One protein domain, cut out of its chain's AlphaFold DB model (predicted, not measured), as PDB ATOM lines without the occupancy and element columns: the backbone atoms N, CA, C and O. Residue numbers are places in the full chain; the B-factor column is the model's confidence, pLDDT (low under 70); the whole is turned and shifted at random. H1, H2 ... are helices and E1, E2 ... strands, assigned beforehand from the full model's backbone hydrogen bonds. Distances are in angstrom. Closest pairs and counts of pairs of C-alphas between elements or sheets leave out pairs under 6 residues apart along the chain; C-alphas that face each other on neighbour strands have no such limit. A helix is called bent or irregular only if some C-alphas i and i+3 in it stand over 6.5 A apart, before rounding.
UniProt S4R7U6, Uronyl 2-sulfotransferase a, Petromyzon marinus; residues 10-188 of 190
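Overview. This is residues 10 to 188 of the 190 residues of the protein "Uronyl 2-sulfotransferase a" of Petromyzon marinus (UniProt S4R7U6). A short parallel ribbon of two strands, E1 and E2, has the long helix H13 and the irregular helix H8 packed on it, and H7 runs side by side with residues 168 to 176 of H13. H1 follows E1, with H2 packed on its last turn and the pair H4 and H12 near it, while residues 136 to 141, of which 137 to 141 belong to H11, stick out. The printed part has 179 residues with 13 named helices and two named strands, in the order E1, H1 to H7, E2, H8 to H13, and is mostly helix. It is compact, with a radius of gyration of the C-alphas of 17.9 A and spans of 50 by 44 by 31 A.

Arrangement. E1, residues 10 to 13, is the parallel neighbour of E2, residues 103 to 108, at 26 degrees; N 11 and O 105, 3.0 A apart, are within hydrogen-bond range. H1, residues 16 to 29, touches H2, residues 37 to 41, with residues 26 to 29 alone (C-alphas of Phe 29 and His 38, 5.9 A). H3, residues 47 to 50, is close to H1 but not clearly touching (Arg 28 and Arg 50, 5.2 A between C-alphas). H4, residues 54 to 59, touches H12, residues 156 to 165, at a steep tilt of 66 degrees, the same way; the closest C-alphas are Asn 55 and Ala 158, 5.7 A. H5, residues 73 to 78, touches H6, residues 82 to 85, only at the corner (C-alphas of Pro 75 and Cys 84, 4.9 A). H7, residues 89 to 102, touches H5, with the C-alphas of Cys 78 and Ala 95 3.8 A apart. E1, H1 to H7 and E2 form a strand-helix-strand unit, two parallel neighbour strands with helices between. H13, residues 167 to 186, touches H7 with residues 168 to 176 alone, at a shallow tilt of 23 degrees, the same way (C-alphas of Leu 92 and Tyr 168, 6.5 A). The closest C-alphas of E2 and H13 are Gly 107 and Phe 180, 6.3 A. H8, residues 109 to 122, touches H10, residues 130 to 134 (C-alphas of Leu 116 and Leu 131, 5.7 A), and, with residues 116 to 120 alone, H9, residues 124 to 127 (Glu 120 and Phe 127, 4.8 A). H11, residues 137 to 144, is close to H10 but not clearly touching (C-alphas of Tyr 134 and Phe 140, 6.8 A). Every O i to N i+4 pair is within hydrogen-bond range in H2, H4, H5, H7, H10, H12 and H13, against 9 of 10 in H1, 8 of 10 in H8 and 0 of 4 in H11, which has 3 of 5 O i to N i+3 pairs within range; H3, H6 and H9 are too short for an i+4 pair.

Along the chain. E1 begins at C-alpha 10, (-44.637, -24.038, 61.488). H1 is 19.9 A long, H7 19.7 A, E2 13.7 A, H12 14.4 A and H13 28.8 A. H8, 17.6 A, is irregular: C-alphas 110 and 113 are 8.7 A apart. H11 is only just irregular, with C-alphas 138 and 141 6.8 A apart. H13 ends at C-alpha 186, (-61.119, -29.029, 66.713).

Size, cuts and confidence. The C-alphas of Lys 46 and Gly 188, the two farthest apart, are 51.8 A apart. The printed part has no cut; the links H4 to H5 and H11 to H12 are long. The mean pLDDT of the printed part is 91.4; residues 34 to 41 and 140 to 146 are under 70.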
ATOM      1  N   ILE A  10     -43.519 -24.181  62.422       97.62
ATOM      2  CA  ILE A  10     -44.637 -24.038  61.488       97.62
ATOM      3  C   ILE A  10     -44.139 -24.223  60.058       97.62
ATOM      4  O   ILE A  10     -42.972 -23.960  59.760       97.62
ATOM      5  N   ASN A  11     -45.008 -24.684  59.166       98.19
ATOM      6  CA  ASN A  11     -44.710 -24.743  57.739       98.19
ATOM      7  C   ASN A  11     -45.998 -24.704  56.907       98.19
ATOM      8  O   ASN A  11     -47.090 -24.869  57.442       98.19
ATOM      9  N   ILE A  12     -45.875 -24.506  55.597       98.19
ATOM     10  CA  ILE A  12     -46.984 -24.556  54.642       98.19
ATOM     11  C   ILE A  12     -46.527 -25.385  53.447       98.19
ATOM     12  O   ILE A  12     -45.474 -25.121  52.862       98.19
ATOM     13  N   ILE A  13     -47.314 -26.393  53.081       98.31
ATOM     14  CA  ILE A  13     -47.056 -27.222  51.903       98.31
ATOM     15  C   ILE A  13     -48.085 -26.939  50.811       98.31
ATOM     16  O   ILE A  13     -49.101 -26.294  51.034       98.31
ATOM     17  N   ARG A  14     -47.795 -27.416  49.606       97.38
ATOM     18  CA  ARG A  14     -48.601 -27.220  48.400       97.38
ATOM     19  C   ARG A  14     -48.754 -28.555  47.687       97.38
ATOM     20  O   ARG A  14     -47.851 -29.391  47.806       97.38
ATOM     21  N   ASP A  15     -49.813 -28.717  46.899       97.88
ATOM     22  CA  ASP A  15     -49.979 -29.838  45.975       97.88
ATOM     23  C   ASP A  15     -48.655 -30.159  45.239       97.88
ATOM     24  O   ASP A  15     -48.051 -29.262  44.627       97.88
ATOM     25  N   PRO A  16     -48.173 -31.418  45.289       97.88
ATOM     26  CA  PRO A  16     -46.874 -31.805  44.746       97.88
ATOM     27  C   PRO A  16     -46.648 -31.428  43.277       97.88
ATOM     28  O   PRO A  16     -45.570 -30.925  42.940       97.88
ATOM     29  N   ILE A  17     -47.641 -31.627  42.400       96.88
ATOM     30  CA  ILE A  17     -47.526 -31.271  40.976       96.88
ATOM     31  C   ILE A  17     -47.501 -29.755  40.810       96.88
ATOM     32  O   ILE A  17     -46.630 -29.224  40.122       96.88
ATOM     33  N   SER A  18     -48.413 -29.041  41.460       95.69
ATOM     34  CA  SER A  18     -48.501 -27.583  41.388       95.69
ATOM     35  C   SER A  18     -47.222 -26.920  41.894       95.69
ATOM     36  O   SER A  18     -46.730 -25.963  41.286       95.69
ATOM     37  N   ARG A  19     -46.624 -27.462  42.964       95.94
ATOM     38  CA  ARG A  19     -45.306 -27.067  43.473       95.94
ATOM     39  C   ARG A  19     -44.207 -27.334  42.451       95.94
ATOM     40  O   ARG A  19     -43.415 -26.431  42.175       95.94
ATOM     41  N   PHE A  20     -44.162 -28.541  41.886       96.06
ATOM     42  CA  PHE A  20     -43.188 -28.908  40.859       96.06
ATOM     43  C   PHE A  20     -43.262 -27.958  39.658       96.06
ATOM     44  O   PHE A  20     -42.244 -27.381  39.283       96.06
ATOM     45  N   LEU A  21     -44.456 -27.721  39.109       95.19
ATOM     46  CA  LEU A  21     -44.651 -26.820  37.972       95.19
ATOM     47  C   LEU A  21     -44.235 -25.393  38.325       95.19
ATOM     48  O   LEU A  21     -43.514 -24.755  37.561       95.19
ATOM     49  N   SER A  22     -44.624 -24.899  39.503       92.88
ATOM     50  CA  SER A  22     -44.208 -23.568  39.942       92.88
ATOM     51  C   SER A  22     -42.685 -23.450  40.003       92.88
ATOM     52  O   SER A  22     -42.138 -22.485  39.485       92.88
ATOM     53  N   SER A  23     -41.993 -24.443  40.561       92.31
ATOM     54  CA  SER A  23     -40.528 -24.460  40.623       92.31
ATOM     55  C   SER A  23     -39.885 -24.565  39.233       92.31
ATOM     56  O   SER A  23     -38.956 -23.813  38.930       92.31
ATOM     57  N   TYR A  24     -40.419 -25.434  38.368       93.38
ATOM     58  CA  TYR A  24     -39.930 -25.668  37.007       93.38
ATOM     59  C   TYR A  24     -39.913 -24.384  36.176       93.38
ATOM     60  O   TYR A  24     -38.900 -24.071  35.546       93.38
ATOM     61  N   PHE A  25     -41.022 -23.637  36.190       92.19
ATOM     62  CA  PHE A  25     -41.165 -22.402  35.423       92.19
ATOM     63  C   PHE A  25     -40.499 -21.211  36.108       92.19
ATOM     64  O   PHE A  25     -39.862 -20.411  35.429       92.19
ATOM     65  N   PHE A  26     -40.551 -21.123  37.441       89.81
ATOM     66  CA  PHE A  26     -39.874 -20.054  38.179       89.81
ATOM     67  C   PHE A  26     -38.369 -20.050  37.916       89.81
ATOM     68  O   PHE A  26     -37.779 -19.006  37.659       89.81
ATOM     69  N   ARG A  27     -37.735 -21.225  37.912       88.12
ATOM     70  CA  ARG A  27     -36.300 -21.322  37.641       88.12
ATOM     71  C   ARG A  27     -35.937 -20.873  36.215       88.12
ATOM     72  O   ARG A  27     -34.840 -20.381  35.995       88.12
ATOM     73  N   ARG A  28     -36.854 -21.023  35.257       88.94
ATOM     74  CA  ARG A  28     -36.633 -20.694  33.838       88.94
ATOM     75  C   ARG A  28     -36.986 -19.259  33.483       88.94
ATOM     76  O   ARG A  28     -36.322 -18.669  32.637       88.94
ATOM     77  N   PHE A  29     -38.027 -18.706  34.091       86.69
ATOM     78  CA  PHE A  29     -38.614 -17.440  33.654       86.69
ATOM     79  C   PHE A  29     -38.821 -16.437  34.791       86.69
ATOM     80  O   PHE A  29     -39.165 -15.298  34.514       86.69
ATOM     81  N   GLY A  30     -38.584 -16.820  36.045       85.62
ATOM     82  CA  GLY A  30     -38.827 -15.961  37.200       85.62
ATOM     83  C   GLY A  30     -40.309 -15.814  37.546       85.62
ATOM     84  O   GLY A  30     -41.143 -16.671  37.226       85.62
ATOM     85  N   ASP A  31     -40.610 -14.725  38.241       83.19
ATOM     86  CA  ASP A  31     -41.950 -14.262  38.592       83.19
ATOM     87  C   ASP A  31     -42.135 -12.800  38.146       83.19
ATOM     88  O   ASP A  31     -41.214 -12.181  37.610       83.19
ATOM     89  N   TRP A  32     -43.328 -12.246  38.360       74.31
ATOM     90  CA  TRP A  32     -43.648 -10.866  37.982       74.31
ATOM     91  C   TRP A  32     -42.915  -9.807  38.816       74.31
ATOM     92  O   TRP A  32     -42.830  -8.657  38.396       74.31
ATOM     93  N   ARG A  33     -42.382 -10.157  39.994       71.56
ATOM     94  CA  ARG A  33     -41.628  -9.211  40.835       71.56
ATOM     95  C   ARG A  33     -40.182  -9.068  40.387       71.56
ATOM     96  O   ARG A  33     -39.513  -8.100  40.745       71.56
ATOM     97  N   SER A  34     -39.647 -10.059  39.688       66.69
ATOM     98  CA  SER A  34     -38.252 -10.060  39.277       66.69
ATOM     99  C   SER A  34     -38.088 -10.861  37.994       66.69
ATOM    100  O   SER A  34     -37.514 -11.948  37.991       66.69
ATOM    101  N   GLU A  35     -38.544 -10.293  36.874       61.06
ATOM    102  CA  GLU A  35     -38.430 -10.929  35.555       61.06
ATOM    103  C   GLU A  35     -36.978 -11.303  35.216       61.06
ATOM    104  O   GLU A  35     -36.741 -12.304  34.553       61.06
ATOM    105  N   GLN A  36     -35.990 -10.567  35.743       65.81
ATOM    106  CA  GLN A  36     -34.556 -10.830  35.568       65.81
ATOM    107  C   GLN A  36     -33.959 -11.820  36.588       65.81
ATOM    108  O   GLN A  36     -32.780 -12.161  36.498       65.81
ATOM    109  N   ILE A  37     -34.735 -12.340  37.549       65.94
ATOM    110  CA  ILE A  37     -34.205 -13.213  38.614       65.94
ATOM    111  C   ILE A  37     -33.622 -14.518  38.078       65.94
ATOM    112  O   ILE A  37     -32.756 -15.114  38.714       65.94
ATOM    113  N   HIS A  38     -34.058 -14.957  36.898       64.12
ATOM    114  CA  HIS A  38     -33.514 -16.138  36.237       64.12
ATOM    115  C   HIS A  38     -32.050 -15.946  35.799       64.12
ATOM    116  O   HIS A  38     -31.318 -16.935  35.718       64.12
ATOM    117  N   LEU A  39     -31.608 -14.700  35.571       66.94
ATOM    118  CA  LEU A  39     -30.209 -14.357  35.285       66.94
ATOM    119  C   LEU A  39     -29.329 -14.506  36.535       66.94
ATOM    120  O   LEU A  39     -28.163 -14.870  36.424       66.94
ATOM    121  N   VAL A  40     -29.903 -14.282  37.722       69.44
ATOM    122  CA  VAL A  40     -29.198 -14.352  39.013       69.44
ATOM    123  C   VAL A  40     -29.270 -15.745  39.642       69.44
ATOM    124  O   VAL A  40     -28.285 -16.229  40.189       69.44
ATOM    125  N   ARG A  41     -30.432 -16.410  39.594       69.25
ATOM    126  CA  ARG A  41     -30.662 -17.712  40.251       69.25
ATOM    127  C   ARG A  41     -30.223 -18.910  39.419       69.25
ATOM    128  O   ARG A  41     -29.948 -19.964  39.985       69.25
ATOM    129  N   THR A  42     -30.164 -18.763  38.100       74.81
ATOM    130  CA  THR A  42     -29.646 -19.790  37.186       74.81
ATOM    131  C   THR A  42     -28.716 -19.177  36.148       74.81
ATOM    132  O   THR A  42     -29.013 -19.222  34.947       74.81
ATOM    133  N   PRO A  43     -27.596 -18.582  36.600       75.69
ATOM    134  CA  PRO A  43     -26.593 -18.072  35.683       75.69
ATOM    135  C   PRO A  43     -26.060 -19.250  34.859       75.69
ATOM    136  O   PRO A  43     -25.690 -20.287  35.408       75.69
ATOM    137  N   GLY A  44     -26.079 -19.121  33.532       79.75
ATOM    138  CA  GLY A  44     -25.565 -20.150  32.623       79.75
ATOM    139  C   GLY A  44     -26.545 -21.256  32.212       79.75
ATOM    140  O   GLY A  44     -26.126 -22.182  31.519       79.75
ATOM    141  N   MET A  45     -27.834 -21.178  32.574       87.25
ATOM    142  CA  MET A  45     -28.845 -22.062  31.974       87.25
ATOM    143  C   MET A  45     -28.943 -21.782  30.470       87.25
ATOM    144  O   MET A  45     -29.310 -20.671  30.074       87.25
ATOM    145  N   LYS A  46     -28.628 -22.798  29.660       89.12
ATOM    146  CA  LYS A  46     -28.679 -22.719  28.197       89.12
ATOM    147  C   LYS A  46     -30.115 -22.585  27.704       89.12
ATOM    148  O   LYS A  46     -31.047 -23.048  28.367       89.12
ATOM    149  N   ASP A  47     -30.292 -22.015  26.518       88.31
ATOM    150  CA  ASP A  47     -31.622 -21.830  25.938       88.31
ATOM    151  C   ASP A  47     -32.342 -23.163  25.709       88.31
ATOM    152  O   ASP A  47     -33.542 -23.254  25.977       88.31
ATOM    153  N   GLU A  48     -31.631 -24.235  25.346       89.94
ATOM    154  CA  GLU A  48     -32.258 -25.553  25.191       89.94
ATOM    155  C   GLU A  48     -32.831 -26.079  26.516       89.94
ATOM    156  O   GLU A  48     -33.882 -26.716  26.533       89.94
ATOM    157  N   GLU A  49     -32.175 -25.790  27.644       89.56
ATOM    158  CA  GLU A  49     -32.665 -26.151  28.978       89.56
ATOM    159  C   GLU A  49     -33.808 -25.227  29.423       89.56
ATOM    160  O   GLU A  49     -34.809 -25.688  29.990       89.56
ATOM    161  N   ARG A  50     -33.685 -23.925  29.140       89.12
ATOM    162  CA  ARG A  50     -34.668 -22.897  29.504       89.12
ATOM    163  C   ARG A  50     -36.001 -23.116  28.805       89.12
ATOM    164  O   ARG A  50     -37.044 -23.019  29.446       89.12
ATOM    165  N   PHE A  51     -35.969 -23.442  27.520       91.62
ATOM    166  CA  PHE A  51     -37.160 -23.655  26.700       91.62
ATOM    167  C   PHE A  51     -37.543 -25.131  26.557       91.62
ATOM    168  O   PHE A  51     -38.471 -25.449  25.814       91.62
ATOM    169  N   LEU A  52     -36.893 -26.031  27.307       94.25
ATOM    170  CA  LEU A  52     -37.291 -27.433  27.379       94.25
ATOM    171  C   LEU A  52     -38.774 -27.540  27.761       94.25
ATOM    172  O   LEU A  52     -39.209 -27.058  28.813       94.25
ATOM    173  N   SER A  53     -39.546 -28.218  26.915       94.75
ATOM    174  CA  SER A  53     -40.951 -28.512  27.182       94.75
ATOM    175  C   SER A  53     -41.084 -29.345  28.455       94.75
ATOM    176  O   SER A  53     -40.421 -30.370  28.616       94.75
ATOM    177  N   VAL A  54     -41.997 -28.953  29.348       96.12
ATOM    178  CA  VAL A  54     -42.273 -29.716  30.577       96.12
ATOM    179  C   VAL A  54     -42.730 -31.148  30.265       96.12
ATOM    180  O   VAL A  54     -42.407 -32.082  30.998       96.12
ATOM    181  N   ASN A  55     -43.414 -31.347  29.133       97.06
ATOM    182  CA  ASN A  55     -43.802 -32.672  28.656       97.06
ATOM    183  C   ASN A  55     -42.588 -33.521  28.293       97.06
ATOM    184  O   ASN A  55     -42.505 -34.664  28.731       97.06
ATOM    185  N   ASP A  56     -41.649 -32.960  27.529       97.38
ATOM    186  CA  ASP A  56     -40.411 -33.651  27.172       97.38
ATOM    187  C   ASP A  56     -39.586 -33.962  28.414       97.38
ATOM    188  O   ASP A  56     -39.129 -35.091  28.574       97.38
ATOM    189  N   CYS A  57     -39.473 -33.006  29.337       97.06
ATOM    190  CA  CYS A  57     -38.763 -33.211  30.591       97.06
ATOM    191  C   CYS A  57     -39.303 -34.426  31.362       97.06
ATOM    192  O   CYS A  57     -38.543 -35.310  31.770       97.06
ATOM    193  N   ILE A  58     -40.629 -34.518  31.508       97.44
ATOM    194  CA  ILE A  58     -41.286 -35.621  32.213       97.44
ATOM    195  C   ILE A  58     -41.177 -36.929  31.420       97.44
ATOM    196  O   ILE A  58     -40.716 -37.937  31.962       97.44
ATOM    197  N   LEU A  59     -41.600 -36.940  30.156       97.69
ATOM    198  CA  LEU A  59     -41.746 -38.165  29.367       97.69
ATOM    199  C   LEU A  59     -40.399 -38.762  28.946       97.69
ATOM    200  O   LEU A  59     -40.287 -39.982  28.872       97.69
ATOM    201  N   LYS A  60     -39.371 -37.932  28.735       97.38
ATOM    202  CA  LYS A  60     -38.010 -38.370  28.377       97.38
ATOM    203  C   LYS A  60     -37.090 -38.553  29.589       97.38
ATOM    204  O   LYS A  60     -35.895 -38.743  29.416       97.38
ATOM    205  N   ASN A  61     -37.638 -38.542  30.808       96.12
ATOM    206  CA  ASN A  61     -36.905 -38.819  32.049       96.12
ATOM    207  C   ASN A  61     -35.720 -37.875  32.320       96.12
ATOM    208  O   ASN A  61     -34.677 -38.312  32.802       96.12
ATOM    209  N   TYR A  62     -35.866 -36.574  32.058       96.31
ATOM    210  CA  TYR A  62     -34.816 -35.627  32.433       96.31
ATOM    211  C   TYR A  62     -34.594 -35.648  33.961       96.31
ATOM    212  O   TYR A  62     -35.567 -35.797  34.716       96.31
ATOM    213  N   PRO A  63     -33.348 -35.477  34.451       93.12
ATOM    214  CA  PRO A  63     -33.016 -35.653  35.869       93.12
ATOM    215  C   PRO A  63     -33.857 -34.817  36.840       93.12
ATOM    216  O   PRO A  63     -34.127 -35.246  37.951       93.12
ATOM    217  N   GLU A  64     -34.278 -33.616  36.447       92.38
ATOM    218  CA  GLU A  64     -35.103 -32.726  37.278       92.38
ATOM    219  C   GLU A  64     -36.589 -33.087  37.330       92.38
ATOM    220  O   GLU A  64     -37.297 -32.651  38.232       92.38
ATOM    221  N   CYS A  65     -37.053 -33.885  36.370       95.25
ATOM    222  CA  CYS A  65     -38.426 -34.368  36.269       95.25
ATOM    223  C   CYS A  65     -38.543 -35.835  36.710       95.25
ATOM    224  O   CYS A  65     -39.545 -36.496  36.426       95.25
ATOM    225  N   THR A  66     -37.514 -36.366  37.375       95.00
ATOM    226  CA  THR A  66     -37.424 -37.757  37.829       95.00
ATOM    227  C   THR A  66     -36.910 -37.854  39.263       95.00
ATOM    228  O   THR A  66     -36.327 -36.921  39.818       95.00
ATOM    229  N   ASN A  67     -37.170 -38.995  39.903       90.62
ATOM    230  CA  ASN A  67     -36.607 -39.288  41.215       90.62
ATOM    231  C   ASN A  67     -35.096 -39.556  41.097       90.62
ATOM    232  O   ASN A  67     -34.666 -40.155  40.113       90.62
ATOM    233  N   PRO A  68     -34.290 -39.132  42.088       91.50
ATOM    234  CA  PRO A  68     -34.708 -38.587  43.383       91.50
ATOM    235  C   PRO A  68     -34.966 -37.070  43.398       91.50
ATOM    236  O   PRO A  68     -35.379 -36.556  44.427       91.50
ATOM    237  N   ARG A  69     -34.757 -36.326  42.301       92.12
ATOM    238  CA  ARG A  69     -34.843 -34.848  42.331       92.12
ATOM    239  C   ARG A  69     -36.257 -34.294  42.517       92.12
ATOM    240  O   ARG A  69     -36.403 -33.158  42.958       92.12
ATOM    241  N   LEU A  70     -37.289 -35.074  42.192       93.88
ATOM    242  CA  LEU A  70     -38.681 -34.717  42.484       93.88
ATOM    243  C   LEU A  70     -39.030 -34.805  43.980       93.88
ATOM    244  O   LEU A  70     -39.946 -34.111  44.427       93.88
ATOM    245  N   PHE A  71     -38.310 -35.642  44.731       95.12
ATOM    246  CA  PHE A  71     -38.531 -35.908  46.149       95.12
ATOM    247  C   PHE A  71     -37.952 -34.763  46.979       95.12
ATOM    248  O   PHE A  71     -36.738 -34.572  47.033       95.12
ATOM    249  N   TYR A  72     -38.824 -33.950  47.568       95.25
ATOM    250  CA  TYR A  72     -38.451 -32.647  48.113       95.25
ATOM    251  C   TYR A  72     -39.135 -32.345  49.443       95.25
ATOM    252  O   TYR A  72     -38.444 -32.044  50.417       95.25
ATOM    253  N   ILE A  73     -40.466 -32.453  49.520       97.75
ATOM    254  CA  ILE A  73     -41.187 -32.121  50.753       97.75
ATOM    255  C   ILE A  73     -40.961 -33.208  51.798       97.75
ATOM    256  O   ILE A  73     -40.653 -32.896  52.945       97.75
ATOM    257  N   VAL A  74     -41.023 -34.485  51.419       98.44
ATOM    258  CA  VAL A  74     -40.810 -35.569  52.388       98.44
ATOM    259  C   VAL A  74     -39.412 -35.509  53.027       98.44
ATOM    260  O   VAL A  74     -39.350 -35.545  54.254       98.44
ATOM    261  N   PRO A  75     -38.294 -35.346  52.285       97.81
ATOM    262  CA  PRO A  75     -36.977 -35.120  52.887       97.81
ATOM    263  C   PRO A  75     -36.934 -33.936  53.854       97.81
ATOM    264  O   PRO A  75     -36.328 -34.056  54.918       97.81
ATOM    265  N   TYR A  76     -37.595 -32.822  53.510       97.88
ATOM    266  CA  TYR A  76     -37.630 -31.617  54.342       97.88
ATOM    267  C   TYR A  76     -38.179 -31.922  55.740       97.88
ATOM    268  O   TYR A  76     -37.565 -31.562  56.740       97.88
ATOM    269  N   PHE A  77     -39.302 -32.643  55.808       98.44
ATOM    270  CA  PHE A  77     -39.928 -33.023  57.075       98.44
ATOM    271  C   PHE A  77     -39.292 -34.256  57.722       98.44
ATOM    272  O   PHE A  77     -39.340 -34.397  58.939       98.44
ATOM    273  N   CYS A  78     -38.674 -35.152  56.950       98.44
ATOM    274  CA  CYS A  78     -37.959 -36.320  57.468       98.44
ATOM    275  C   CYS A  78     -36.721 -35.914  58.291       98.44
ATOM    276  O   CYS A  78     -36.420 -36.537  59.316       98.44
ATOM    277  N   GLY A  79     -36.047 -34.832  57.886       96.19
ATOM    278  CA  GLY A  79     -34.918 -34.239  58.596       96.19
ATOM    279  C   GLY A  79     -33.560 -34.631  58.011       96.19
ATOM    280  O   GLY A  79     -33.423 -34.915  56.826       96.19
ATOM    281  N   GLN A  80     -32.527 -34.616  58.854       96.31
ATOM    282  CA  GLN A  80     -31.125 -34.731  58.418       96.31
ATOM    283  C   GLN A  80     -30.580 -36.168  58.400       96.31
ATOM    284  O   GLN A  80     -29.391 -36.371  58.151       96.31
ATOM    285  N   ASP A  81     -31.418 -37.173  58.665       96.56
ATOM    286  CA  ASP A  81     -30.997 -38.573  58.564       96.56
ATOM    287  C   ASP A  81     -30.615 -38.893  57.103       96.56
ATOM    288  O   ASP A  81     -31.371 -38.548  56.189       96.56
ATOM    289  N   PRO A  82     -29.475 -39.559  56.835       95.88
ATOM    290  CA  PRO A  82     -29.059 -39.890  55.471       95.88
ATOM    291  C   PRO A  82     -30.125 -40.632  54.655       95.88
ATOM    292  O   PRO A  82     -30.222 -40.432  53.442       95.88
ATOM    293  N   ARG A  83     -30.970 -41.439  55.311       96.38
ATOM    294  CA  ARG A  83     -32.067 -42.178  54.666       96.38
ATOM    295  C   ARG A  83     -33.172 -41.265  54.135       96.38
ATOM    296  O   ARG A  83     -33.871 -41.658  53.207       96.38
ATOM    297  N   CYS A  84     -33.301 -40.037  54.646       97.38
ATOM    298  CA  CYS A  84     -34.261 -39.049  54.146       97.38
ATOM    299  C   CYS A  84     -33.963 -38.603  52.708       97.38
ATOM    300  O   CYS A  84     -34.851 -38.089  52.035       97.38
ATOM    301  N   ARG A  85     -32.732 -38.804  52.212       92.88
ATOM    302  CA  ARG A  85     -32.326 -38.414  50.850       92.88
ATOM    303  C   ARG A  85     -32.819 -39.372  49.767       92.88
ATOM    304  O   ARG A  85     -32.728 -39.047  48.586       92.88
ATOM    305  N   VAL A  86     -33.312 -40.549  50.154       93.38
ATOM    306  CA  VAL A  86     -33.758 -41.590  49.225       93.38
ATOM    307  C   VAL A  86     -35.269 -41.785  49.367       93.38
ATOM    308  O   VAL A  86     -35.739 -42.045  50.482       93.38
ATOM    309  N   PRO A  87     -36.041 -41.710  48.264       95.62
ATOM    310  CA  PRO A  87     -37.471 -42.000  48.287       95.62
ATOM    311  C   PRO A  87     -37.734 -43.399  48.849       95.62
ATOM    312  O   PRO A  87     -37.358 -44.405  48.250       95.62
ATOM    313  N   SER A  88     -38.356 -43.467  50.022       97.25
ATOM    314  CA  SER A  88     -38.610 -44.722  50.727       97.25
ATOM    315  C   SER A  88     -39.803 -44.593  51.668       97.25
ATOM    316  O   SER A  88     -40.097 -43.512  52.183       97.25
ATOM    317  N   SER A  89     -40.455 -45.721  51.946       98.06
ATOM    318  CA  SER A  89     -41.515 -45.804  52.957       98.06
ATOM    319  C   SER A  89     -41.021 -45.386  54.346       98.06
ATOM    320  O   SER A  89     -41.765 -44.770  55.106       98.06
ATOM    321  N   TRP A  90     -39.751 -45.658  54.659       98.38
ATOM    322  CA  TRP A  90     -39.121 -45.212  55.899       98.38
ATOM    323  C   TRP A  90     -39.054 -43.682  55.987       98.38
ATOM    324  O   TRP A  90     -39.482 -43.120  56.992       98.38
ATOM    325  N   ALA A  91     -38.571 -43.009  54.934       98.50
ATOM    326  CA  ALA A  91     -38.465 -41.549  54.913       98.50
ATOM    327  C   ALA A  91     -39.845 -40.884  55.016       98.50
ATOM    328  O   ALA A  91     -40.016 -39.933  55.776       98.50
ATOM    329  N   LEU A  92     -40.842 -41.437  54.317       98.69
ATOM    330  CA  LEU A  92     -42.231 -40.994  54.420       98.69
ATOM    331  C   LEU A  92     -42.765 -41.128  55.849       98.69
ATOM    332  O   LEU A  92     -43.305 -40.167  56.394       98.69
ATOM    333  N   LYS A  93     -42.606 -42.304  56.470       98.69
ATOM    334  CA  LYS A  93     -43.058 -42.531  57.846       98.69
ATOM    335  C   LYS A  93     -42.384 -41.556  58.808       98.69
ATOM    336  O   LYS A  93     -43.068 -40.905  59.587       98.69
ATOM    337  N   ARG A  94     -41.063 -41.392  58.698       98.62
ATOM    338  CA  ARG A  94     -40.306 -40.474  59.553       98.62
ATOM    339  C   ARG A  94     -40.764 -39.024  59.392       98.62
ATOM    340  O   ARG A  94     -40.873 -38.320  60.390       98.62
ATOM    341  N   ALA A  95     -41.064 -38.590  58.168       98.75
ATOM    342  CA  ALA A  95     -41.620 -37.266  57.913       98.75
ATOM    343  C   ALA A  95     -42.984 -37.076  58.597       98.75
ATOM    344  O   ALA A  95     -43.190 -36.065  59.263       98.75
ATOM    345  N   LYS A  96     -43.894 -38.054  58.481       98.81
ATOM    346  CA  LYS A  96     -45.206 -38.019  59.150       98.81
ATOM    347  C   LYS A  96     -45.068 -37.979  60.675       98.81
ATOM    348  O   LYS A  96     -45.713 -37.154  61.316       98.81
ATOM    349  N   ASP A  97     -44.191 -38.813  61.236       98.56
ATOM    350  CA  ASP A  97     -43.908 -38.839  62.675       98.56
ATOM    351  C   ASP A  97     -43.406 -37.468  63.152       98.56
ATOM    352  O   ASP A  97     -43.899 -36.939  64.146       98.56
ATOM    353  N   ASN A  98     -42.480 -36.848  62.412       98.38
ATOM    354  CA  ASN A  98     -41.947 -35.535  62.768       98.38
ATOM    355  C   ASN A  98     -43.011 -34.429  62.706       98.38
ATOM    356  O   ASN A  98     -43.005 -33.558  63.574       98.38
ATOM    357  N   VAL A  99     -43.925 -34.459  61.726       98.19
ATOM    358  CA  VAL A  99     -45.057 -33.515  61.659       98.19
ATOM    359  C   VAL A  99     -45.885 -33.586  62.937       98.19
ATOM    360  O   VAL A  99     -46.127 -32.559  63.559       98.19
ATOM    361  N   VAL A 100     -46.272 -34.789  63.364       97.44
ATOM    362  CA  VAL A 100     -47.113 -34.973  64.559       97.44
ATOM    363  C   VAL A 100     -46.366 -34.615  65.844       97.44
ATOM    364  O   VAL A 100     -46.968 -34.096  66.779       97.44
ATOM    365  N   GLN A 101     -45.070 -34.920  65.914       96.00
ATOM    366  CA  GLN A 101     -44.289 -34.767  67.141       96.00
ATOM    367  C   GLN A 101     -43.760 -33.351  67.368       96.00
ATOM    368  O   GLN A 101     -43.627 -32.946  68.521       96.00
ATOM    369  N   TYR A 102     -43.399 -32.631  66.302       96.12
ATOM    370  CA  TYR A 102     -42.581 -31.420  66.422       96.12
ATOM    371  C   TYR A 102     -43.184 -30.173  65.776       96.12
ATOM    372  O   TYR A 102     -42.761 -29.071  66.123       96.12
ATOM    373  N   TYR A 103     -44.141 -30.307  64.852       97.50
ATOM    374  CA  TYR A 103     -44.754 -29.149  64.203       97.50
ATOM    375  C   TYR A 103     -46.017 -28.719  64.944       97.50
ATOM    376  O   TYR A 103     -46.922 -29.516  65.173       97.50
ATOM    377  N   LEU A 104     -46.095 -27.426  65.259       96.50
ATOM    378  CA  LEU A 104     -47.309 -26.798  65.773       96.50
ATOM    379  C   LEU A 104     -48.400 -26.772  64.697       96.50
ATOM    380  O   LEU A 104     -49.564 -27.045  64.978       96.50
ATOM    381  N   LEU A 105     -48.015 -26.437  63.463       97.44
ATOM    382  CA  LEU A 105     -48.911 -26.404  62.314       97.44
ATOM    383  C   LEU A 105     -48.145 -26.698  61.027       97.44
ATOM    384  O   LEU A 105     -47.084 -26.124  60.775       97.44
ATOM    385  N   VAL A 106     -48.738 -27.525  60.169       98.44
ATOM    386  CA  VAL A 106     -48.379 -27.581  58.752       98.44
ATOM    387  C   VAL A 106     -49.628 -27.258  57.938       98.44
ATOM    388  O   VAL A 106     -50.556 -28.060  57.892       98.44
ATOM    389  N   GLY A 107     -49.668 -26.056  57.365       97.81
ATOM    390  CA  GLY A 107     -50.791 -25.555  56.575       97.81
ATOM    391  C   GLY A 107     -50.752 -25.990  55.111       97.81
ATOM    392  O   GLY A 107     -49.764 -26.563  54.639       97.81
ATOM    393  N   ILE A 108     -51.825 -25.669  54.390       98.19
ATOM    394  CA  ILE A 108     -52.011 -25.982  52.970       98.19
ATOM    395  C   ILE A 108     -52.105 -24.672  52.190       98.19
ATOM    396  O   ILE A 108     -52.934 -23.820  52.497       98.19
ATOM    397  N   LEU A 109     -51.253 -24.497  51.180       96.25
ATOM    398  CA  LEU A 109     -51.177 -23.253  50.411       96.25
ATOM    399  C   LEU A 109     -52.461 -22.988  49.616       96.25
ATOM    400  O   LEU A 109     -52.859 -21.841  49.453       96.25
ATOM    401  N   GLU A 110     -53.105 -24.042  49.121       95.75
ATOM    402  CA  GLU A 110     -54.406 -23.978  48.452       95.75
ATOM    403  C   GLU A 110     -55.528 -23.481  49.384       95.75
ATOM    404  O   GLU A 110     -56.560 -23.027  48.900       95.75
ATOM    405  N   GLU A 111     -55.310 -23.533  50.700       95.81
ATOM    406  CA  GLU A 111     -56.234 -23.130  51.767       95.81
ATOM    407  C   GLU A 111     -55.539 -22.102  52.686       95.81
ATOM    408  O   GLU A 111     -55.540 -22.212  53.916       95.81
ATOM    409  N   LEU A 112     -54.850 -21.121  52.083       94.25
ATOM    410  CA  LEU A 112     -53.999 -20.179  52.817       94.25
ATOM    411  C   LEU A 112     -54.786 -19.316  53.813       94.25
ATOM    412  O   LEU A 112     -54.297 -19.085  54.913       94.25
ATOM    413  N   GLU A 113     -56.000 -18.887  53.468       93.50
ATOM    414  CA  GLU A 113     -56.870 -18.125  54.379       93.50
ATOM    415  C   GLU A 113     -57.176 -18.918  55.656       93.50
ATOM    416  O   GLU A 113     -56.955 -18.426  56.763       93.50
ATOM    417  N   ASP A 114     -57.566 -20.188  55.512       95.44
ATOM    418  CA  ASP A 114     -57.784 -21.093  56.643       95.44
ATOM    419  C   ASP A 114     -56.491 -21.320  57.435       95.44
ATOM    420  O   ASP A 114     -56.506 -21.393  58.665       95.44
ATOM    421  N   THR A 115     -55.352 -21.422  56.744       96.44
ATOM    422  CA  THR A 115     -54.042 -21.573  57.388       96.44
ATOM    423  C   THR A 115     -53.711 -20.357  58.258       96.44
ATOM    424  O   THR A 115     -53.280 -20.531  59.400       96.44
ATOM    425  N   LEU A 116     -53.940 -19.139  57.757       95.50
ATOM    426  CA  LEU A 116     -53.731 -17.896  58.507       95.50
ATOM    427  C   LEU A 116     -54.690 -17.789  59.694       95.50
ATOM    428  O   LEU A 116     -54.257 -17.445  60.791       95.50
ATOM    429  N   LEU A 117     -55.955 -18.173  59.518       95.06
ATOM    430  CA  LEU A 117     -56.942 -18.191  60.596       95.06
ATOM    431  C   LEU A 117     -56.564 -19.174  61.717       95.06
ATOM    432  O   LEU A 117     -56.718 -18.874  62.901       95.06
ATOM    433  N   VAL A 118     -56.039 -20.352  61.370       96.19
ATOM    434  CA  VAL A 118     -55.524 -21.306  62.363       96.19
ATOM    435  C   VAL A 118     -54.294 -20.732  63.076       96.19
ATOM    436  O   VAL A 118     -54.202 -20.846  64.299       96.19
ATOM    437  N   LEU A 119     -53.376 -20.078  62.358       96.56
ATOM    438  CA  LEU A 119     -52.207 -19.420  62.957       96.56
ATOM    439  C   LEU A 119     -52.595 -18.284  63.910       96.56
ATOM    440  O   LEU A 119     -52.020 -18.195  64.990       96.56
ATOM    441  N   GLU A 120     -53.602 -17.481  63.567       95.19
ATOM    442  CA  GLU A 120     -54.178 -16.460  64.451       95.19
ATOM    443  C   GLU A 120     -54.653 -17.047  65.781       95.19
ATOM    444  O   GLU A 120     -54.421 -16.469  66.842       95.19
ATOM    445  N   ARG A 121     -55.291 -18.224  65.747       94.56
ATOM    446  CA  ARG A 121     -55.776 -18.900  66.958       94.56
ATOM    447  C   ARG A 121     -54.658 -19.540  67.776       94.56
ATOM    448  O   ARG A 121     -54.740 -19.533  69.000       94.56
ATOM    449  N   LEU A 122     -53.652 -20.120  67.123       95.12
ATOM    450  CA  LEU A 122     -52.571 -20.846  67.802       95.12
ATOM    451  C   LEU A 122     -51.459 -19.925  68.314       95.12
ATOM    452  O   LEU A 122     -50.861 -20.207  69.348       95.12
ATOM    453  N   LEU A 123     -51.169 -18.845  67.590       95.12
ATOM    454  CA  LEU A 123     -50.066 -17.921  67.847       95.12
ATOM    455  C   LEU A 123     -50.531 -16.455  67.715       95.12
ATOM    456  O   LEU A 123     -49.956 -15.692  66.933       95.12
ATOM    457  N   PRO A 124     -51.533 -16.015  68.500       94.75
ATOM    458  CA  PRO A 124     -52.123 -14.683  68.356       94.75
ATOM    459  C   PRO A 124     -51.103 -13.556  68.531       94.75
ATOM    460  O   PRO A 124     -51.199 -12.536  67.860       94.75
ATOM    461  N   HIS A 125     -50.079 -13.740  69.371       94.94
ATOM    462  CA  HIS A 125     -49.051 -12.715  69.575       94.94
ATOM    463  C   HIS A 125     -48.268 -12.374  68.296       94.94
ATOM    464  O   HIS A 125     -47.803 -11.248  68.153       94.94
ATOM    465  N   TYR A 126     -48.146 -13.326  67.367       94.50
ATOM    466  CA  TYR A 126     -47.435 -13.141  66.100       94.50
ATOM    467  C   TYR A 126     -48.372 -12.887  64.919       94.50
ATOM    468  O   TYR A 126     -47.999 -12.165  64.000       94.50
ATOM    469  N   PHE A 127     -49.557 -13.502  64.922       95.56
ATOM    470  CA  PHE A 127     -50.429 -13.558  63.746       95.56
ATOM    471  C   PHE A 127     -51.725 -12.764  63.884       95.56
ATOM    472  O   PHE A 127     -52.531 -12.835  62.969       95.56
ATOM    473  N   SER A 128     -51.947 -12.013  64.971       94.69
ATOM    474  CA  SER A 128     -53.138 -11.151  65.086       94.69
ATOM    475  C   SER A 128     -53.345 -10.310  63.820       94.69
ATOM    476  O   SER A 128     -52.402  -9.698  63.323       94.69
ATOM    477  N   ASP A 129     -54.580 -10.300  63.313       93.19
ATOM    478  CA  ASP A 129     -55.006  -9.607  62.090       93.19
ATOM    479  C   ASP A 129     -54.342 -10.078  60.776       93.19
ATOM    480  O   ASP A 129     -54.519  -9.437  59.738       93.19
ATOM    481  N   ALA A 130     -53.613 -11.201  60.759       92.00
ATOM    482  CA  ALA A 130     -52.957 -11.711  59.553       92.00
ATOM    483  C   ALA A 130     -53.935 -11.967  58.396       92.00
ATOM    484  O   ALA A 130     -53.632 -11.624  57.252       92.00
ATOM    485  N   LEU A 131     -55.113 -12.529  58.672       88.50
ATOM    486  CA  LEU A 131     -56.162 -12.752  57.679       88.50
ATOM    487  C   LEU A 131     -56.728 -11.425  57.168       88.50
ATOM    488  O   LEU A 131     -56.962 -11.272  55.972       88.50
ATOM    489  N   LYS A 132     -56.914 -10.449  58.061       90.50
ATOM    490  CA  LYS A 132     -57.384  -9.113  57.685       90.50
ATOM    491  C   LYS A 132     -56.391  -8.428  56.743       90.50
ATOM    492  O   LYS A 132     -56.818  -7.882  55.735       90.50
ATOM    493  N   ILE A 133     -55.094  -8.501  57.046       89.06
ATOM    494  CA  ILE A 133     -54.020  -7.959  56.196       89.06
ATOM    495  C   ILE A 133     -53.958  -8.704  54.859       89.06
ATOM    496  O   ILE A 133     -53.781  -8.085  53.815       89.06
ATOM    497  N   TYR A 134     -54.106 -10.030  54.872       86.88
ATOM    498  CA  TYR A 134     -54.078 -10.836  53.651       86.88
ATOM    499  C   TYR A 134     -55.220 -10.487  52.687       86.88
ATOM    500  O   TYR A 134     -55.005 -10.413  51.477       86.88
ATOM    501  N   SER A 135     -56.414 -10.240  53.224       85.25
ATOM    502  CA  SER A 135     -57.605  -9.867  52.453       85.25
ATOM    503  C   SER A 135     -57.657  -8.384  52.073       85.25
ATOM    504  O   SER A 135     -58.583  -7.967  51.377       85.25
ATOM    505  N   ASP A 136     -56.697  -7.579  52.530       86.81
ATOM    506  CA  ASP A 136     -56.647  -6.151  52.247       86.81
ATOM    507  C   ASP A 136     -56.195  -5.902  50.785       86.81
ATOM    508  O   ASP A 136     -55.109  -6.347  50.382       86.81
ATOM    509  N   PRO A 137     -57.002  -5.198  49.963       79.69
ATOM    510  CA  PRO A 137     -56.686  -4.908  48.564       79.69
ATOM    511  C   PRO A 137     -55.341  -4.207  48.354       79.69
ATOM    512  O   PRO A 137     -54.694  -4.445  47.329       79.69
ATOM    513  N   ASP A 138     -54.898  -3.398  49.321       77.81
ATOM    514  CA  ASP A 138     -53.639  -2.654  49.239       77.81
ATOM    515  C   ASP A 138     -52.419  -3.594  49.253       77.81
ATOM    516  O   ASP A 138     -51.369  -3.287  48.682       77.81
ATOM    517  N   TYR A 139     -52.572  -4.788  49.833       71.69
ATOM    518  CA  TYR A 139     -51.534  -5.820  49.910       71.69
ATOM    519  C   TYR A 139     -51.769  -6.985  48.938       71.69
ATOM    520  O   TYR A 139     -50.829  -7.719  48.607       71.69
ATOM    521  N   PHE A 140     -52.983  -7.127  48.402       63.06
ATOM    522  CA  PHE A 140     -53.374  -8.192  47.473       63.06
ATOM    523  C   PHE A 140     -52.494  -8.247  46.208       63.06
ATOM    524  O   PHE A 140     -52.118  -9.324  45.728       63.06
ATOM    525  N   GLY A 141     -52.083  -7.082  45.692       59.69
ATOM    526  CA  GLY A 141     -51.202  -6.972  44.522       59.69
ATOM    527  C   GLY A 141     -49.825  -7.623  44.712       59.69
ATOM    528  O   GLY A 141     -49.236  -8.126  43.750       59.69
ATOM    529  N   LEU A 142     -49.329  -7.706  45.954       62.94
ATOM    530  CA  LEU A 142     -48.043  -8.337  46.254       62.94
ATOM    531  C   LEU A 142     -48.107  -9.852  46.016       62.94
ATOM    532  O   LEU A 142     -47.156 -10.414  45.468       62.94
ATOM    533  N   GLY A 143     -49.206 -10.520  46.382       61.69
ATOM    534  CA  GLY A 143     -49.372 -11.976  46.263       61.69
ATOM    535  C   GLY A 143     -49.322 -12.471  44.815       61.69
ATOM    536  O   GLY A 143     -48.526 -13.359  44.484       61.69
ATOM    537  N   ASN A 144     -50.085 -11.825  43.928       63.09
ATOM    538  CA  ASN A 144     -50.140 -12.156  42.498       63.09
ATOM    539  C   ASN A 144     -48.775 -12.041  41.804       63.09
ATOM    540  O   ASN A 144     -48.469 -12.830  40.904       63.09
ATOM    541  N   GLY A 145     -47.917 -11.138  42.290       61.22
ATOM    542  CA  GLY A 145     -46.560 -10.952  41.785       61.22
ATOM    543  C   GLY A 145     -45.648 -12.185  41.903       61.22
ATOM    544  O   GLY A 145     -44.655 -12.281  41.188       61.22
ATOM    545  N   THR A 146     -45.974 -13.153  42.770       67.62
ATOM    546  CA  THR A 146     -45.181 -14.392  42.963       67.62
ATOM    547  C   THR A 146     -45.475 -15.487  41.944       67.62
ATOM    548  O   THR A 146     -44.811 -16.531  41.916       67.62
ATOM    549  N   SER A 147     -46.495 -15.291  41.109       77.12
ATOM    550  CA  SER A 147     -46.863 -16.273  40.101       77.12
ATOM    551  C   SER A 147     -45.749 -16.407  39.070       77.12
ATOM    552  O   SER A 147     -45.375 -15.448  38.405       77.12
ATOM    553  N   SER A 148     -45.220 -17.624  38.930       76.31
ATOM    554  CA  SER A 148     -44.159 -17.892  37.958       76.31
ATOM    555  C   SER A 148     -44.652 -17.663  36.531       76.31
ATOM    556  O   SER A 148     -45.771 -18.059  36.190       76.31
ATOM    557  N   LEU A 149     -43.799 -17.067  35.703       79.56
ATOM    558  CA  LEU A 149     -44.138 -16.692  34.333       79.56
ATOM    559  C   LEU A 149     -44.222 -17.908  33.401       79.56
ATOM    560  O   LEU A 149     -43.577 -18.935  33.625       79.56
ATOM    561  N   LYS A 150     -45.002 -17.771  32.318       80.50
ATOM    562  CA  LYS A 150     -45.104 -18.741  31.205       80.50
ATOM    563  C   LYS A 150     -45.438 -20.178  31.637       80.50
ATOM    564  O   LYS A 150     -45.022 -21.133  30.981       80.50
ATOM    565  N   LYS A 151     -46.189 -20.349  32.734       84.12
ATOM    566  CA  LYS A 151     -46.640 -21.671  33.190       84.12
ATOM    567  C   LYS A 151     -47.475 -22.351  32.112       84.12
ATOM    568  O   LYS A 151     -48.466 -21.800  31.645       84.12
ATOM    569  N   GLN A 152     -47.087 -23.572  31.769       87.50
ATOM    570  CA  GLN A 152     -47.827 -24.435  30.856       87.50
ATOM    571  C   GLN A 152     -48.279 -25.689  31.591       87.50
ATOM    572  O   GLN A 152     -47.517 -26.284  32.361       87.50
ATOM    573  N   LEU A 153     -49.517 -26.102  31.335       90.31
ATOM    574  CA  LEU A 153     -50.038 -27.361  31.849       90.31
ATOM    575  C   LEU A 153     -49.451 -28.521  31.029       90.31
ATOM    576  O   LEU A 153     -49.525 -28.495  29.796       90.31
ATOM    577  N   PRO A 154     -48.865 -29.546  31.673       94.19
ATOM    578  CA  PRO A 154     -48.434 -30.738  30.963       94.19
ATOM    579  C   PRO A 154     -49.628 -31.485  30.352       94.19
ATOM    580  O   PRO A 154     -50.765 -31.394  30.811       94.19
ATOM    581  N   SER A 155     -49.347 -32.286  29.331       97.06
ATOM    582  CA  SER A 155     -50.291 -33.235  28.749       97.06
ATOM    583  C   SER A 155     -50.791 -34.225  29.802       97.06
ATOM    584  O   SER A 155     -50.081 -34.561  30.752       97.06
ATOM    585  N   ARG A 156     -51.992 -34.779  29.593       97.06
ATOM    586  CA  ARG A 156     -52.579 -35.790  30.493       97.06
ATOM    587  C   ARG A 156     -51.637 -36.972  30.742       97.06
ATOM    588  O   ARG A 156     -51.516 -37.431  31.872       97.06
ATOM    589  N   ARG A 157     -50.925 -37.420  29.700       97.38
ATOM    590  CA  ARG A 157     -49.931 -38.498  29.799       97.38
ATOM    591  C   ARG A 157     -48.761 -38.107  30.705       97.38
ATOM    592  O   ARG A 157     -48.373 -38.893  31.563       97.38
ATOM    593  N   ALA A 158     -48.214 -36.903  30.538       97.44
ATOM    594  CA  ALA A 158     -47.134 -36.411  31.389       97.44
ATOM    595  C   ALA A 158     -47.595 -36.229  32.844       97.44
ATOM    596  O   ALA A 158     -46.885 -36.636  33.758       97.44
ATOM    597  N   LEU A 159     -48.804 -35.701  33.070       97.00
ATOM    598  CA  LEU A 159     -49.383 -35.578  34.411       97.00
ATOM    599  C   LEU A 159     -49.515 -36.933  35.109       97.00
ATOM    600  O   LEU A 159     -49.130 -37.050  36.268       97.00
ATOM    601  N   GLN A 160     -49.993 -37.964  34.410       97.56
ATOM    602  CA  GLN A 160     -50.125 -39.305  34.984       97.56
ATOM    603  C   GLN A 160     -48.768 -39.894  35.390       97.56
ATOM    604  O   GLN A 160     -48.626 -40.429  36.489       97.56
ATOM    605  N   VAL A 161     -47.754 -39.753  34.531       97.69
ATOM    606  CA  VAL A 161     -46.383 -40.194  34.830       97.69
ATOM    607  C   VAL A 161     -45.810 -39.434  36.028       97.69
ATOM    608  O   VAL A 161     -45.203 -40.031  36.917       97.69
ATOM    609  N   LEU A 162     -46.010 -38.116  36.072       97.06
ATOM    610  CA  LEU A 162     -45.528 -37.281  37.165       97.06
ATOM    611  C   LEU A 162     -46.223 -37.631  38.491       97.06
ATOM    612  O   LEU A 162     -45.546 -37.766  39.507       97.06
ATOM    613  N   TYR A 163     -47.539 -37.851  38.468       97.31
ATOM    614  CA  TYR A 163     -48.320 -38.278  39.629       97.31
ATOM    615  C   TYR A 163     -47.785 -39.590  40.217       97.31
ATOM    616  O   TYR A 163     -47.533 -39.669  41.416       97.31
ATOM    617  N   GLN A 164     -47.510 -40.588  39.369       96.81
ATOM    618  CA  GLN A 164     -46.922 -41.860  39.803       96.81
ATOM    619  C   GLN A 164     -45.542 -41.673  40.452       96.81
ATOM    620  O   GLN A 164     -45.262 -42.258  41.497       96.81
ATOM    621  N   ARG A 165     -44.679 -40.827  39.874       96.69
ATOM    622  CA  ARG A 165     -43.346 -40.535  40.436       96.69
ATOM    623  C   ARG A 165     -43.411 -39.810  41.781       96.69
ATOM    624  O   ARG A 165     -42.510 -39.983  42.599       96.69
ATOM    625  N   LEU A 166     -44.459 -39.018  41.999       97.50
ATOM    626  CA  LEU A 166     -44.706 -38.246  43.216       97.50
ATOM    627  C   LEU A 166     -45.523 -39.018  44.265       97.50
ATOM    628  O   LEU A 166     -45.996 -38.403  45.214       97.50
ATOM    629  N   GLY A 167     -45.681 -40.342  44.146       98.00
ATOM    630  CA  GLY A 167     -46.537 -41.133  45.042       98.00
ATOM    631  C   GLY A 167     -46.292 -40.888  46.539       98.00
ATOM    632  O   GLY A 167     -47.237 -40.618  47.275       98.00
ATOM    633  N   TYR A 168     -45.030 -40.881  46.987       98.38
ATOM    634  CA  TYR A 168     -44.702 -40.577  48.389       98.38
ATOM    635  C   TYR A 168     -44.982 -39.118  48.781       98.38
ATOM    636  O   TYR A 168     -45.370 -38.855  49.915       98.38
ATOM    637  N   GLU A 169     -44.792 -38.172  47.859       98.31
ATOM    638  CA  GLU A 169     -45.086 -36.753  48.098       98.31
ATOM    639  C   GLU A 169     -46.599 -36.534  48.235       98.31
ATOM    640  O   GLU A 169     -47.026 -35.788  49.111       98.31
ATOM    641  N   TYR A 170     -47.410 -37.222  47.425       98.62
ATOM    642  CA  TYR A 170     -48.870 -37.182  47.525       98.62
ATOM    643  C   TYR A 170     -49.391 -37.842  48.797       98.62
ATOM    644  O   TYR A 170     -50.260 -37.277  49.455       98.62
ATOM    645  N   ASP A 171     -48.845 -38.996  49.178       98.75
ATOM    646  CA  ASP A 171     -49.205 -39.654  50.438       98.75
ATOM    647  C   ASP A 171     -48.910 -38.735  51.643       98.75
ATOM    648  O   ASP A 171     -49.749 -38.534  52.522       98.75
ATOM    649  N   PHE A 172     -47.746 -38.081  51.648       98.75
ATOM    650  CA  PHE A 172     -47.424 -37.085  52.667       98.75
ATOM    651  C   PHE A 172     -48.361 -35.870  52.631       98.75
ATOM    652  O   PHE A 172     -48.856 -35.455  53.678       98.75
ATOM    653  N   TYR A 173     -48.628 -35.321  51.444       98.75
ATOM    654  CA  TYR A 173     -49.510 -34.168  51.269       98.75
ATOM    655  C   TYR A 173     -50.920 -34.438  51.804       98.75
ATOM    656  O   TYR A 173     -51.436 -33.646  52.588       98.75
ATOM    657  N   TYR A 174     -51.529 -35.571  51.439       98.75
ATOM    658  CA  TYR A 174     -52.867 -35.918  51.917       98.75
ATOM    659  C   TYR A 174     -52.893 -36.171  53.421       98.75
ATOM    660  O   TYR A 174     -53.798 -35.683  54.090       98.75
ATOM    661  N   PHE A 175     -51.870 -36.833  53.969       98.75
ATOM    662  CA  PHE A 175     -51.738 -36.977  55.415       98.75
ATOM    663  C   PHE A 175     -51.735 -35.618  56.130       98.75
ATOM    664  O   PHE A 175     -52.490 -35.424  57.080       98.75
ATOM    665  N   VAL A 176     -50.912 -34.672  55.668       98.62
ATOM    666  CA  VAL A 176     -50.835 -33.329  56.262       98.62
ATOM    667  C   VAL A 176     -52.159 -32.584  56.115       98.62
ATOM    668  O   VAL A 176     -52.633 -32.010  57.092       98.62
ATOM    669  N   ARG A 177     -52.785 -32.631  54.935       98.50
ATOM    670  CA  ARG A 177     -54.088 -32.001  54.693       98.50
ATOM    671  C   ARG A 177     -55.153 -32.536  55.649       98.50
ATOM    672  O   ARG A 177     -55.881 -31.758  56.256       98.50
ATOM    673  N   ASP A 178     -55.200 -33.849  55.848       98.31
ATOM    674  CA  ASP A 178     -56.168 -34.464  56.752       98.31
ATOM    675  C   ASP A 178     -55.913 -34.050  58.214       98.31
ATOM    676  O   ASP A 178     -56.866 -33.760  58.944       98.31
ATOM    677  N   GLN A 179     -54.646 -33.949  58.645       97.75
ATOM    678  CA  GLN A 179     -54.291 -33.411  59.968       97.75
ATOM    679  C   GLN A 179     -54.695 -31.938  60.120       97.75
ATOM    680  O   GLN A 179     -55.264 -31.560  61.147       97.75
ATOM    681  N   PHE A 180     -54.452 -31.121  59.094       97.94
ATOM    682  CA  PHE A 180     -54.834 -29.713  59.066       97.94
ATOM    683  C   PHE A 180     -56.354 -29.543  59.200       97.94
ATOM    684  O   PHE A 180     -56.828 -28.826  60.082       97.94
ATOM    685  N   HIS A 181     -57.141 -30.282  58.412       97.81
ATOM    686  CA  HIS A 181     -58.606 -30.247  58.486       97.81
ATOM    687  C   HIS A 181     -59.147 -30.766  59.821       97.81
ATOM    688  O   HIS A 181     -60.136 -30.242  60.336       97.81
ATOM    689  N   LEU A 182     -58.511 -31.783  60.410       96.75
ATOM    690  CA  LEU A 182     -58.851 -32.260  61.753       96.75
ATOM    691  C   LEU A 182     -58.619 -31.179  62.812       96.75
ATOM    692  O   LEU A 182     -59.471 -30.988  63.681       96.75
ATOM    693  N   LEU A 183     -57.492 -30.471  62.742       96.25
ATOM    694  CA  LEU A 183     -57.181 -29.368  63.644       96.25
ATOM    695  C   LEU A 183     -58.166 -28.206  63.469       96.25
ATOM    696  O   LEU A 183     -58.705 -27.723  64.464       96.25
ATOM    697  N   LYS A 184     -58.479 -27.830  62.222       95.50
ATOM    698  CA  LYS A 184     -59.472 -26.795  61.900       95.50
ATOM    699  C   LYS A 184     -60.819 -27.083  62.575       95.50
ATOM    700  O   LYS A 184     -61.347 -26.240  63.301       95.50
ATOM    701  N   ARG A 185     -61.309 -28.326  62.454       95.50
ATOM    702  CA  ARG A 185     -62.539 -28.786  63.125       95.50
ATOM    703  C   ARG A 185     -62.453 -28.710  64.650       95.50
ATOM    704  O   ARG A 185     -63.410 -28.273  65.281       95.50
ATOM    705  N   LYS A 186     -61.325 -29.107  65.252       94.75
ATOM    706  CA  LYS A 186     -61.119 -29.029  66.713       94.75
ATOM    707  C   LYS A 186     -61.140 -27.592  67.236       94.75
ATOM    708  O   LYS A 186     -61.580 -27.370  68.357       94.75
ATOM    709  N   LEU A 187     -60.691 -26.634  66.428       93.94
ATOM    710  CA  LEU A 187     -60.723 -25.207  66.747       93.94
ATOM    711  C   LEU A 187     -62.093 -24.552  66.480       93.94
ATOM    712  O   LEU A 187     -62.252 -23.358  66.725       93.94
ATOM    713  N   GLY A 188     -63.080 -25.311  65.986       92.25
ATOM    714  CA  GLY A 188     -64.417 -24.800  65.670       92.25
ATOM    715  C   GLY A 188     -64.460 -23.899  64.433       92.25
ATOM    716  O   GLY A 188     -65.401 -23.123  64.277       92.25
TER     717      GLY A 188